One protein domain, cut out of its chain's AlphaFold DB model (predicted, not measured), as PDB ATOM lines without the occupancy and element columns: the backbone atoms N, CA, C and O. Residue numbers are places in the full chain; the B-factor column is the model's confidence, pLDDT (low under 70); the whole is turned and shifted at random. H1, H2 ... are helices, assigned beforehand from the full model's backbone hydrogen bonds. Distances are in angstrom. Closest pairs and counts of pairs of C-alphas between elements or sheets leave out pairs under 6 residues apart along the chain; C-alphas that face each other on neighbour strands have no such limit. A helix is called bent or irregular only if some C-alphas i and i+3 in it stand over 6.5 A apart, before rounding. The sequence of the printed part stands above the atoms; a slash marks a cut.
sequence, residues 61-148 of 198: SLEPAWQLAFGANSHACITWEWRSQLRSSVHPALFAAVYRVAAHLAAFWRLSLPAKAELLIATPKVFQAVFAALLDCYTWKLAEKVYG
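This is residues 61 to 148 of the 198 residues of a protein of Pyrenophora tritici-repentis (UniProt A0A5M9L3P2). A small helical body has one long arm: H3 makes the middle, H1 packs slantwise on it, H4a folds back along its later part as a helical hairpin, and residues 128 to 148, of which 128 to 147 belong to H4, stick out. The short H2 lies in the loop from H1 to H3. The printed part has 88 residues with four named helices, H1 to H4 in chain order, and no named strand; the class is all helix. It is loose, with a radius of gyration of the C-alphas of 16.8 A, and flat, spanning 55 by 38 by 15 A.

H1, residues 61 to 70, begins at C-alpha 61 (174.638, 193.775, 107.104) and is 14.7 A long; it is neither bent nor irregular, but only just: C-alphas 61 and 64 are 6.1 A apart. H2 is residues 80 to 83, 5.2 A. H3, residues 90 to 108, is 27.1 A long. H4, residues 113 to 147, was assigned as one helix by its hydrogen bonds but is bent: C-alphas 121 and 124 are 7.0 A apart. Its arms are H4a, residues 113 to 121, 12.6 A, and H4b, residues 124 to 147, 34.2 A, ending at C-alpha 147 (202.562, 190.228, 133.930).

H1 and H3 touch, closest at the C-alphas of Ala 65 and Ala 96, 4.3 A, at a steep tilt of 48 degrees, the same way. H2 is close to H1 but not clearly touching, with the C-alphas of Pro 64 and Trp 82 closest at 7.5 A. H3, with residues 99 to 106 alone, touches H4a in a hairpin, at a shallow tilt of 29 degrees, opposite ways; the C-alphas of Ala 106 and Lys 116 are closest, 5.9 A. H4a and H4b stand at a steep tilt of 43 degrees. H3 and H4b are close but not clearly touching, closest at the C-alphas of Phe 95 and Pro 124, 7.6 A. H1 is apart from both arms. Every O i to N i+4 pair is within hydrogen-bond range in H1, H3, H4a and H4b; H2 is too short for such a pair.

The C-alphas of Asn 73 and Gly 148 are the two farthest apart, 54.8 A. The printed part has no cut and no long link. Mean pLDDT of the printed part is 77.0; residues 74, 77, 82 to 89 and 147 to 148 are under 70.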
ATOM      1  N   SER A  61     174.699 192.985 105.865       75.69
ATOM      2  CA  SER A  61     174.638 193.775 107.104       75.69
ATOM      3  C   SER A  61     174.465 195.281 106.878       75.69
ATOM      4  O   SER A  61     173.778 195.938 107.668       75.69
ATOM      5  N   LEU A  62     175.036 195.837 105.804       75.00
ATOM      6  CA  LEU A  62     175.009 197.280 105.543       75.00
ATOM      7  C   LEU A  62     173.695 197.776 104.956       75.00
ATOM      8  O   LEU A  62     173.265 198.880 105.279       75.00
ATOM      9  N   GLU A  63     173.038 196.987 104.114       80.00
ATOM     10  CA  GLU A  63     171.826 197.435 103.431       80.00
ATOM     11  C   GLU A  63     170.617 197.570 104.380       80.00
ATOM     12  O   GLU A  63     169.951 198.614 104.368       80.00
ATOM     13  N   PRO A  64     170.379 196.624 105.314       77.94
ATOM     14  CA  PRO A  64     169.417 196.835 106.394       77.94
ATOM     15  C   PRO A  64     169.830 197.983 107.323       77.94
ATOM     16  O   PRO A  64     168.976 198.749 107.772       77.94
ATOM     17  N   ALA A  65     171.131 198.142 107.597       80.31
ATOM     18  CA  ALA A  65     171.638 199.239 108.418       80.31
ATOM     19  C   ALA A  65     171.380 200.613 107.774       80.31
ATOM     20  O   ALA A  65     171.001 201.559 108.464       80.31
ATOM     21  N   TRP A  66     171.527 200.712 106.453       80.50
ATOM     22  CA  TRP A  66     171.229 201.902 105.665       80.50
ATOM     23  C   TRP A  66     169.744 202.261 105.738       80.50
ATOM     24  O   TRP A  66     169.407 203.405 106.051       80.50
ATOM     25  N   GLN A  67     168.851 201.278 105.564       82.56
ATOM     26  CA  GLN A  67     167.411 201.497 105.723       82.56
ATOM     27  C   GLN A  67     167.043 201.940 107.149       82.56
ATOM     28  O   GLN A  67     166.189 202.806 107.326       82.56
ATOM     29  N   LEU A  68     167.685 201.384 108.181       79.44
ATOM     30  CA  LEU A  68     167.470 201.803 109.573       79.44
ATOM     31  C   LEU A  68     168.004 203.222 109.846       79.44
ATOM     32  O   LEU A  68     167.413 203.985 110.621       79.44
ATOM     33  N   ALA A  69     169.119 203.597 109.217       78.88
ATOM     34  CA  ALA A  69     169.745 204.901 109.393       78.88
ATOM     35  C   ALA A  69     168.975 206.025 108.681       78.88
ATOM     36  O   ALA A  69     168.734 207.060 109.307       78.88
ATOM     37  N   PHE A  70     168.573 205.811 107.423       80.38
ATOM     38  CA  PHE A  70     168.001 206.832 106.530       80.38
ATOM     39  C   PHE A  70     166.503 206.651 106.230       80.38
ATOM     40  O   PHE A  70     165.890 207.527 105.620       80.38
ATOM     41  N   GLY A  71     165.891 205.567 106.709       76.75
ATOM     42  CA  GLY A  71     164.467 205.275 106.556       76.75
ATOM     43  C   GLY A  71     164.127 204.503 105.277       76.75
ATOM     44  O   GLY A  71     164.946 204.334 104.385       76.75
ATOM     45  N   ALA A  72     162.875 204.049 105.164       72.50
ATOM     46  CA  ALA A  72     162.411 203.205 104.053       72.50
ATOM     47  C   ALA A  72     162.469 203.874 102.662       72.50
ATOM     48  O   ALA A  72     162.481 203.184 101.648       72.50
ATOM     49  N   ASN A  73     162.552 205.206 102.603       71.69
ATOM     50  CA  ASN A  73     162.640 205.966 101.351       71.69
ATOM     51  C   ASN A  73     164.070 206.033 100.784       71.69
ATOM     52  O   ASN A  73     164.302 206.684  99.771       71.69
ATOM     53  N   SER A  74     165.043 205.384 101.427       68.38
ATOM     54  CA  SER A  74     166.454 205.423 101.034       68.38
ATOM     55  C   SER A  74     166.827 204.428  99.926       68.38
ATOM     56  O   SER A  74     168.017 204.209  99.706       68.38
ATOM     57  N   HIS A  75     165.831 203.808  99.274       70.44
ATOM     58  CA  HIS A  75     165.983 202.805  98.210       70.44
ATOM     59  C   HIS A  75     166.926 201.639  98.573       70.44
ATOM     60  O   HIS A  75     167.671 201.156  97.728       70.44
ATOM     61  N   ALA A  76     166.897 201.185  99.830       74.94
ATOM     62  CA  ALA A  76     167.682 200.031 100.265       74.94
ATOM     63  C   ALA A  76     167.116 198.724  99.680       74.94
ATOM     64  O   ALA A  76     165.916 198.446  99.793       74.94
ATOM     65  N   CYS A  77     167.971 197.891  99.093       68.19
ATOM     66  CA  CYS A  77     167.623 196.568  98.592       68.19
ATOM     67  C   CYS A  77     167.631 195.539  99.733       68.19
ATOM     68  O   CYS A  77     168.569 194.766  99.923       68.19
ATOM     69  N   ILE A  78     166.563 195.521 100.532       72.12
ATOM     70  CA  ILE A  78     166.412 194.518 101.590       72.12
ATOM     71  C   ILE A  78     165.962 193.171 101.006       72.12
ATOM     72  O   ILE A  78     164.878 193.058 100.415       72.12
ATOM     73  N   THR A  79     166.774 192.135 101.246       75.62
ATOM     74  CA  THR A  79     166.474 190.744 100.884       75.62
ATOM     75  C   THR A  79     165.323 190.167 101.717       75.62
ATOM     76  O   THR A  79     164.978 190.654 102.796       75.62
ATOM     77  N   TRP A  80     164.693 189.108 101.202       73.44
ATOM     78  CA  TRP A  80     163.500 188.500 101.802       73.44
ATOM     79  C   TRP A  80     163.716 188.006 103.247       73.44
ATOM     80  O   TRP A  80     162.788 188.057 104.049       73.44
ATOM     81  N   GLU A  81     164.934 187.603 103.610       71.75
ATOM     82  CA  GLU A  81     165.286 187.076 104.939       71.75
ATOM     83  C   GLU A  81     165.150 188.125 106.058       71.75
ATOM     84  O   GLU A  81     164.699 187.827 107.165       71.75
ATOM     85  N   TRP A  82     165.463 189.383 105.745       69.12
ATOM     86  CA  TRP A  82     165.319 190.517 106.659       69.12
ATOM     87  C   TRP A  82     163.868 190.965 106.816       69.12
ATOM     88  O   TRP A  82     163.483 191.416 107.893       69.12
ATOM     89  N   ARG A  83     163.046 190.803 105.771       64.06
ATOM     90  CA  ARG A  83     161.596 191.056 105.859       64.06
ATOM     91  C   ARG A  83     160.926 190.082 106.821       64.06
ATOM     92  O   ARG A  83     159.986 190.459 107.510       64.06
ATOM     93  N   SER A  84     161.452 188.865 106.891       64.88
ATOM     94  CA  SER A  84     160.961 187.811 107.775       64.88
ATOM     95  C   SER A  84     161.637 187.801 109.159       64.88
ATOM     96  O   SER A  84     161.290 186.965 109.985       64.88
ATOM     97  N   GLN A  85     162.583 188.716 109.433       65.69
ATOM     98  CA  GLN A  85     163.306 188.857 110.713       65.69
ATOM     99  C   GLN A  85     163.963 187.561 111.242       65.69
ATOM    100  O   GLN A  85     164.063 187.367 112.452       65.69
ATOM    101  N   LEU A  86     164.451 186.674 110.363       59.91
ATOM    102  CA  LEU A  86     165.038 185.388 110.787       59.91
ATOM    103  C   LEU A  86     166.439 185.507 111.418       59.91
ATOM    104  O   LEU A  86     166.907 184.553 112.037       59.91
ATOM    105  N   ARG A  87     167.120 186.652 111.280       67.25
ATOM    106  CA  ARG A  87     168.472 186.874 111.820       67.25
ATOM    107  C   ARG A  87     168.493 187.958 112.887       67.25
ATOM    108  O   ARG A  87     167.780 188.955 112.794       67.25
ATOM    109  N   SER A  88     169.370 187.777 113.875       66.31
ATOM    110  CA  SER A  88     169.613 188.753 114.940       66.31
ATOM    111  C   SER A  88     169.930 190.137 114.367       66.31
ATOM    112  O   SER A  88     170.962 190.355 113.736       66.31
ATOM    113  N   SER A  89     169.060 191.104 114.654       67.12
ATOM    114  CA  SER A  89     169.120 192.494 114.180       67.12
ATOM    115  C   SER A  89     170.215 193.336 114.846       67.12
ATOM    116  O   SER A  89     170.397 194.501 114.495       67.12
ATOM    117  N   VAL A  90     170.953 192.766 115.803       70.69
ATOM    118  CA  VAL A  90     171.952 193.480 116.611       70.69
ATOM    119  C   VAL A  90     173.097 194.010 115.750       70.69
ATOM    120  O   VAL A  90     173.470 195.174 115.874       70.69
ATOM    121  N   HIS A  91     173.629 193.179 114.851       70.50
ATOM    122  CA  HIS A  91     174.767 193.555 114.018       70.50
ATOM    123  C   HIS A  91     174.410 194.714 113.060       70.50
ATOM    124  O   HIS A  91     175.055 195.757 113.148       70.50
ATOM    125  N   PRO A  92     173.340 194.652 112.238       76.75
ATOM    126  CA  PRO A  92     172.922 195.795 111.417       76.75
ATOM    127  C   PRO A  92     172.549 197.046 112.221       76.75
ATOM    128  O   PRO A  92     172.817 198.159 111.776       76.75
ATOM    129  N   ALA A  93     171.946 196.896 113.405       76.12
ATOM    130  CA  ALA A  93     171.589 198.040 114.243       76.12
ATOM    131  C   ALA A  93     172.828 198.822 114.712       76.12
ATOM    132  O   ALA A  93     172.806 200.054 114.742       76.12
ATOM    133  N   LEU A  94     173.925 198.120 115.020       79.50
ATOM    134  CA  LEU A  94     175.198 198.748 115.366       79.50
ATOM    135  C   LEU A  94     175.746 199.565 114.188       79.50
ATOM    136  O   LEU A  94     176.080 200.737 114.359       79.50
ATOM    137  N   PHE A  95     175.752 198.996 112.979       80.31
ATOM    138  CA  PHE A  95     176.166 199.723 111.774       80.31
ATOM    139  C   PHE A  95     175.252 200.914 111.464       80.31
ATOM    140  O   PHE A  95     175.740 201.978 111.086       80.31
ATOM    141  N   ALA A  96     173.941 200.795 111.695       82.50
ATOM    142  CA  ALA A  96     172.998 201.897 111.506       82.50
ATOM    143  C   ALA A  96     173.310 203.079 112.437       82.50
ATOM    144  O   ALA A  96     173.289 204.238 112.012       82.50
ATOM    145  N   ALA A  97     173.646 202.798 113.702       83.69
ATOM    146  CA  ALA A  97     174.062 203.822 114.658       83.69
ATOM    147  C   ALA A  97     175.347 204.528 114.198       83.69
ATOM    148  O   ALA A  97     175.419 205.758 114.213       83.69
ATOM    149  N   VAL A  98     176.330 203.763 113.715       84.25
ATOM    150  CA  VAL A  98     177.596 204.296 113.193       84.25
ATOM    151  C   VAL A  98     177.358 205.191 111.970       84.25
ATOM    152  O   VAL A  98     177.900 206.294 111.907       84.25
ATOM    153  N   TYR A  99     176.489 204.783 111.041       83.81
ATOM    154  CA  TYR A  99     176.119 205.603 109.884       83.81
ATOM    155  C   TYR A  99     175.424 206.906 110.267       83.81
ATOM    156  O   TYR A  99     175.712 207.947 109.675       83.81
ATOM    157  N   ARG A 100     174.544 206.883 111.274       83.81
ATOM    158  CA  ARG A 100     173.921 208.112 111.786       83.81
ATOM    159  C   ARG A 100     174.961 209.061 112.357       83.81
ATOM    160  O   ARG A 100     174.939 210.241 112.019       83.81
ATOM    161  N   VAL A 101     175.895 208.557 113.163       84.62
ATOM    162  CA  VAL A 101     176.997 209.372 113.694       84.62
ATOM    163  C   VAL A 101     177.811 209.971 112.548       84.62
ATOM    164  O   VAL A 101     177.988 211.186 112.514       84.62
ATOM    165  N   ALA A 102     178.218 209.170 111.560       83.69
ATOM    166  CA  ALA A 102     178.947 209.661 110.389       83.69
ATOM    167  C   ALA A 102     178.158 210.736 109.613       83.69
ATOM    168  O   ALA A 102     178.719 211.760 109.224       83.69
ATOM    169  N   ALA A 103     176.847 210.555 109.442       82.25
ATOM    170  CA  ALA A 103     175.980 211.534 108.789       82.25
ATOM    171  C   ALA A 103     175.860 212.845 109.588       82.25
ATOM    172  O   ALA A 103     175.896 213.922 108.989       82.25
ATOM    173  N   HIS A 104     175.763 212.775 110.919       84.50
ATOM    174  CA  HIS A 104     175.767 213.951 111.791       84.50
ATOM    175  C   HIS A 104     177.109 214.683 111.758       84.50
ATOM    176  O   HIS A 104     177.119 215.908 111.679       84.50
ATOM    177  N   LEU A 105     178.231 213.955 111.751       83.56
ATOM    178  CA  LEU A 105     179.565 214.540 111.604       83.56
ATOM    179  C   LEU A 105     179.718 215.245 110.247       83.56
ATOM    180  O   LEU A 105     180.181 216.383 110.195       83.56
ATOM    181  N   ALA A 106     179.259 214.621 109.159       82.12
ATOM    182  CA  ALA A 106     179.272 215.239 107.832       82.12
ATOM    183  C   ALA A 106     178.430 216.524 107.779       82.12
ATOM    184  O   ALA A 106     178.844 217.514 107.174       82.12
ATOM    185  N   ALA A 107     177.259 216.520 108.425       82.19
ATOM    186  CA  ALA A 107     176.392 217.692 108.521       82.19
ATOM    187  C   ALA A 107     177.011 218.796 109.392       82.19
ATOM    188  O   ALA A 107     176.948 219.970 109.026       82.19
ATOM    189  N   PHE A 108     177.650 218.425 110.504       84.38
ATOM    190  CA  PHE A 108     178.343 219.347 111.403       84.38
ATOM    191  C   PHE A 108     179.484 220.083 110.691       84.38
ATOM    192  O   PHE A 108     179.572 221.306 110.771       84.38
ATOM    193  N   TRP A 109     180.295 219.362 109.913       81.69
ATOM    194  CA  TRP A 109     181.356 219.957 109.092       81.69
ATOM    195  C   TRP A 109     180.863 220.567 107.766       81.69
ATOM    196  O   TRP A 109     181.678 221.086 107.004       81.69
ATOM    197  N   ARG A 110     179.551 220.531 107.477       81.69
ATOM    198  CA  ARG A 110     178.941 221.019 106.223       81.69
ATOM    199  C   ARG A 110     179.640 220.477 104.965       81.69
ATOM    200  O   ARG A 110     179.912 221.225 104.027       81.69
ATOM    201  N   LEU A 111     179.938 219.175 104.950       78.94
ATOM    202  CA  LEU A 111     180.594 218.534 103.807       78.94
ATOM    203  C   LEU A 111     179.735 218.640 102.542       78.94
ATOM    204  O   LEU A 111     178.510 218.512 102.581       78.94
ATOM    205  N   SER A 112     180.405 218.805 101.401       83.00
ATOM    206  CA  SER A 112     179.777 218.667 100.089       83.00
ATOM    207  C   SER A 112     179.265 217.233  99.880       83.00
ATOM    208  O   SER A 112     179.789 216.279 100.463       83.00
ATOM    209  N   LEU A 113     178.242 217.061  99.032       78.81
ATOM    210  CA  LEU A 113     177.674 215.746  98.698       78.81
ATOM    211  C   LEU A 113     178.729 214.675  98.339       78.81
ATOM    212  O   LEU A 113     178.627 213.580  98.896       78.81
ATOM    213  N   PRO A 114     179.745 214.945  97.489       81.31
ATOM    214  CA  PRO A 114     180.758 213.935  97.176       81.31
ATOM    215  C   PRO A 114     181.612 213.567  98.395       81.31
ATOM    216  O   PRO A 114     181.838 212.390  98.649       81.31
ATOM    217  N   ALA A 115     182.008 214.543  99.217       78.56
ATOM    218  CA  ALA A 115     182.807 214.278 100.415       78.56
ATOM    219  C   ALA A 115     182.027 213.464 101.464       78.56
ATOM    220  O   ALA A 115     182.592 212.612 102.148       78.56
ATOM    221  N   LYS A 116     180.712 213.686 101.572       80.19
ATOM    222  CA  LYS A 116     179.834 212.877 102.426       80.19
ATOM    223  C   LYS A 116     179.762 211.422 101.947       80.19
ATOM    224  O   LYS A 116     179.765 210.526 102.785       80.19
ATOM    225  N   ALA A 117     179.692 211.183 100.636       81.06
ATOM    226  CA  ALA A 117     179.659 209.829 100.082       81.06
ATOM    227  C   ALA A 117     180.959 209.067 100.383       81.06
ATOM    228  O   ALA A 117     180.901 207.958 100.911       81.06
ATOM    229  N   GLU A 118     182.112 209.701 100.161       82.62
ATOM    230  CA  GLU A 118     183.424 209.133 100.506       82.62
ATOM    231  C   GLU A 118     183.522 208.784 101.999       82.62
ATOM    232  O   GLU A 118     183.959 207.692 102.367       82.62
ATOM    233  N   LEU A 119     183.030 209.666 102.880       82.25
ATOM    234  CA  LEU A 119     182.996 209.400 104.318       82.25
ATOM    235  C   LEU A 119     182.121 208.182 104.657       82.25
ATOM    236  O   LEU A 119     182.517 207.351 105.474       82.25
ATOM    237  N   LEU A 120     180.944 208.057 104.040       81.38
ATOM    238  CA  LEU A 120     180.028 206.936 104.273       81.38
ATOM    239  C   LEU A 120     180.610 205.605 103.771       81.38
ATOM    240  O   LEU A 120     180.453 204.587 104.441       81.38
ATOM    241  N   ILE A 121     181.348 205.609 102.658       80.69
ATOM    242  CA  ILE A 121     182.054 204.421 102.151       80.69
ATOM    243  C   ILE A 121     183.217 204.038 103.081       80.69
ATOM    244  O   ILE A 121     183.444 202.857 103.349       80.69
ATOM    245  N   ALA A 122     183.938 205.023 103.624       80.50
ATOM    246  CA  ALA A 122     185.036 204.791 104.564       80.50
ATOM    247  C   ALA A 122     184.566 204.391 105.976       80.50
ATOM    248  O   ALA A 122     185.313 203.756 106.719       80.50
ATOM    249  N   THR A 123     183.330 204.733 106.347       81.69
ATOM    250  CA  THR A 123     182.753 204.527 107.687       81.69
ATOM    251  C   THR A 123     182.932 203.101 108.233       81.69
ATOM    252  O   THR A 123     183.493 202.975 109.324       81.69
ATOM    253  N   PRO A 124     182.533 202.018 107.535       77.94
ATOM    254  CA  PRO A 124     182.701 200.658 108.052       77.94
ATOM    255  C   PRO A 124     184.175 200.271 108.254       77.94
ATOM    256  O   PRO A 124     184.502 199.629 109.250       77.94
ATOM    257  N   LYS A 125     185.083 200.726 107.379       78.06
ATOM    258  CA  LYS A 125     186.528 200.472 107.517       78.06
ATOM    259  C   LYS A 125     187.111 201.177 108.738       78.06
ATOM    260  O   LYS A 125     187.868 200.586 109.502       78.06
ATOM    261  N   VAL A 126     186.730 202.438 108.947       77.62
ATOM    262  CA  VAL A 126     187.146 203.216 110.121       77.62
ATOM    263  C   VAL A 126     186.586 202.595 111.396       77.62
ATOM    264  O   VAL A 126     187.308 202.460 112.380       77.62
ATOM    265  N   PHE A 127     185.326 202.163 111.376       81.94
ATOM    266  CA  PHE A 127     184.698 201.478 112.500       81.94
ATOM    267  C   PHE A 127     185.462 200.205 112.888       81.94
ATOM    268  O   PHE A 127     185.831 200.042 114.051       81.94
ATOM    269  N   GLN A 128     185.789 199.354 111.912       79.25
ATOM    270  CA  GLN A 128     186.605 198.157 112.132       79.25
ATOM    271  C   GLN A 128     188.004 198.503 112.673       79.25
ATOM    272  O   GLN A 128     188.466 197.882 113.632       79.25
ATOM    273  N   ALA A 129     188.656 199.537 112.131       76.50
ATOM    274  CA  ALA A 129     189.963 199.992 112.605       76.50
ATOM    275  C   ALA A 129     189.930 200.477 114.067       76.50
ATOM    276  O   ALA A 129     190.845 200.177 114.836       76.50
ATOM    277  N   VAL A 130     188.870 201.186 114.470       79.38
ATOM    278  CA  VAL A 130     188.668 201.638 115.856       79.38
ATOM    279  C   VAL A 130     188.507 200.446 116.797       79.38
ATOM    280  O   VAL A 130     189.156 200.411 117.842       79.38
ATOM    281  N   PHE A 131     187.693 199.453 116.431       80.50
ATOM    282  CA  PHE A 131     187.524 198.238 117.237       80.50
ATOM    283  C   PHE A 131     188.833 197.461 117.391       80.50
ATOM    284  O   PHE A 131     189.173 197.059 118.505       80.50
ATOM    285  N   ALA A 132     189.609 197.319 116.313       78.88
ATOM    286  CA  ALA A 132     190.924 196.688 116.364       78.88
ATOM    287  C   ALA A 132     191.894 197.450 117.287       78.88
ATOM    288  O   ALA A 132     192.552 196.840 118.128       78.88
ATOM    289  N   ALA A 133     191.939 198.784 117.199       75.69
ATOM    290  CA  ALA A 133     192.788 199.609 118.061       75.69
ATOM    291  C   ALA A 133     192.374 199.538 119.544       75.69
ATOM    292  O   ALA A 133     193.228 199.506 120.435       75.69
ATOM    293  N   LEU A 134     191.066 199.484 119.827       80.19
ATOM    294  CA  LEU A 134     190.557 199.257 121.180       80.19
ATOM    295  C   LEU A 134     190.994 197.890 121.700       80.19
ATOM    296  O   LEU A 134     191.497 197.806 122.822       80.19
ATOM    297  N   LEU A 135     190.848 196.838 120.893       82.50
ATOM    298  CA  LEU A 135     191.250 195.488 121.270       82.50
ATOM    299  C   LEU A 135     192.753 195.411 121.579       82.50
ATOM    300  O   LEU A 135     193.125 194.847 122.608       82.50
ATOM    301  N   ASP A 136     193.605 196.047 120.770       76.94
ATOM    302  CA  ASP A 136     195.049 196.140 121.028       76.94
ATOM    303  C   ASP A 136     195.348 196.856 122.354       76.94
ATOM    304  O   ASP A 136     196.165 196.395 123.155       76.94
ATOM    305  N   CYS A 137     194.653 197.967 122.629       77.56
ATOM    306  CA  CYS A 137     194.823 198.731 123.865       77.56
ATOM    307  C   CYS A 137     194.373 197.939 125.101       77.56
ATOM    308  O   CYS A 137     195.066 197.916 126.120       77.56
ATOM    309  N   TYR A 138     193.232 197.254 125.027       80.06
ATOM    310  CA  TYR A 138     192.760 196.409 126.123       80.06
ATOM    311  C   TYR A 138     193.655 195.193 126.327       80.06
ATOM    312  O   TYR A 138     193.936 194.850 127.474       80.06
ATOM    313  N   THR A 139     194.164 194.601 125.249       81.44
ATOM    314  CA  THR A 139     195.144 193.511 125.316       81.44
ATOM    315  C   THR A 139     196.425 193.984 125.994       81.44
ATOM    316  O   THR A 139     196.916 193.316 126.902       81.44
ATOM    317  N   TRP A 140     196.920 195.179 125.651       74.81
ATOM    318  CA  TRP A 140     198.054 195.799 126.339       74.81
ATOM    319  C   TRP A 140     197.786 195.981 127.837       74.81
ATOM    320  O   TRP A 140     198.583 195.555 128.673       74.81
ATOM    321  N   LYS A 141     196.637 196.565 128.201       76.19
ATOM    322  CA  LYS A 141     196.264 196.789 129.608       76.19
ATOM    323  C   LYS A 141     196.077 195.479 130.377       76.19
ATOM    324  O   LYS A 141     196.419 195.412 131.557       76.19
ATOM    325  N   LEU A 142     195.544 194.445 129.727       76.75
ATOM    326  CA  LEU A 142     195.414 193.114 130.306       76.75
ATOM    327  C   LEU A 142     196.794 192.490 130.532       76.75
ATOM    328  O   LEU A 142     197.057 191.999 131.626       76.75
ATOM    329  N   ALA A 143     197.698 192.583 129.556       74.50
ATOM    330  CA  ALA A 143     199.069 192.101 129.684       74.50
ATOM    331  C   ALA A 143     199.823 192.816 130.817       74.50
ATOM    332  O   ALA A 143     200.492 192.161 131.613       74.50
ATOM    333  N   GLU A 144     199.667 194.135 130.966       74.19
ATOM    334  CA  GLU A 144     200.235 194.870 132.107       74.19
ATOM    335  C   GLU A 144     199.674 194.392 133.454       74.19
ATOM    336  O   GLU A 144     200.409 194.342 134.443       74.19
ATOM    337  N   LYS A 145     198.384 194.035 133.506       74.19
ATOM    338  CA  LYS A 145     197.736 193.541 134.729       74.19
ATOM    339  C   LYS A 145     198.175 192.119 135.087       74.19
ATOM    340  O   LYS A 145     198.331 191.830 136.267       74.19
ATOM    341  N   VAL A 146     198.366 191.253 134.090       77.38
ATOM    342  CA  VAL A 146     198.738 189.839 134.277       77.38
ATOM    343  C   VAL A 146     200.233 189.676 134.557       77.38
ATOM    344  O   VAL A 146     200.601 188.947 135.470       77.38
ATOM    345  N   TYR A 147     201.101 190.373 133.817       68.50
ATOM    346  CA  TYR A 147     202.562 190.228 133.930       68.50
ATOM    347  C   TYR A 147     203.223 191.264 134.854       68.50
ATOM    348  O   TYR A 147     204.435 191.218 135.065       68.50
ATOM    349  N   GLY A 148     202.444 192.195 135.413       54.62
ATOM    350  CA  GLY A 148     202.942 193.302 136.225       54.62
ATOM    351  C   GLY A 148     203.570 194.427 135.390       54.62
ATOM    352  O   GLY A 148     204.131 194.219 134.309       54.62
TER     353      GLY A 148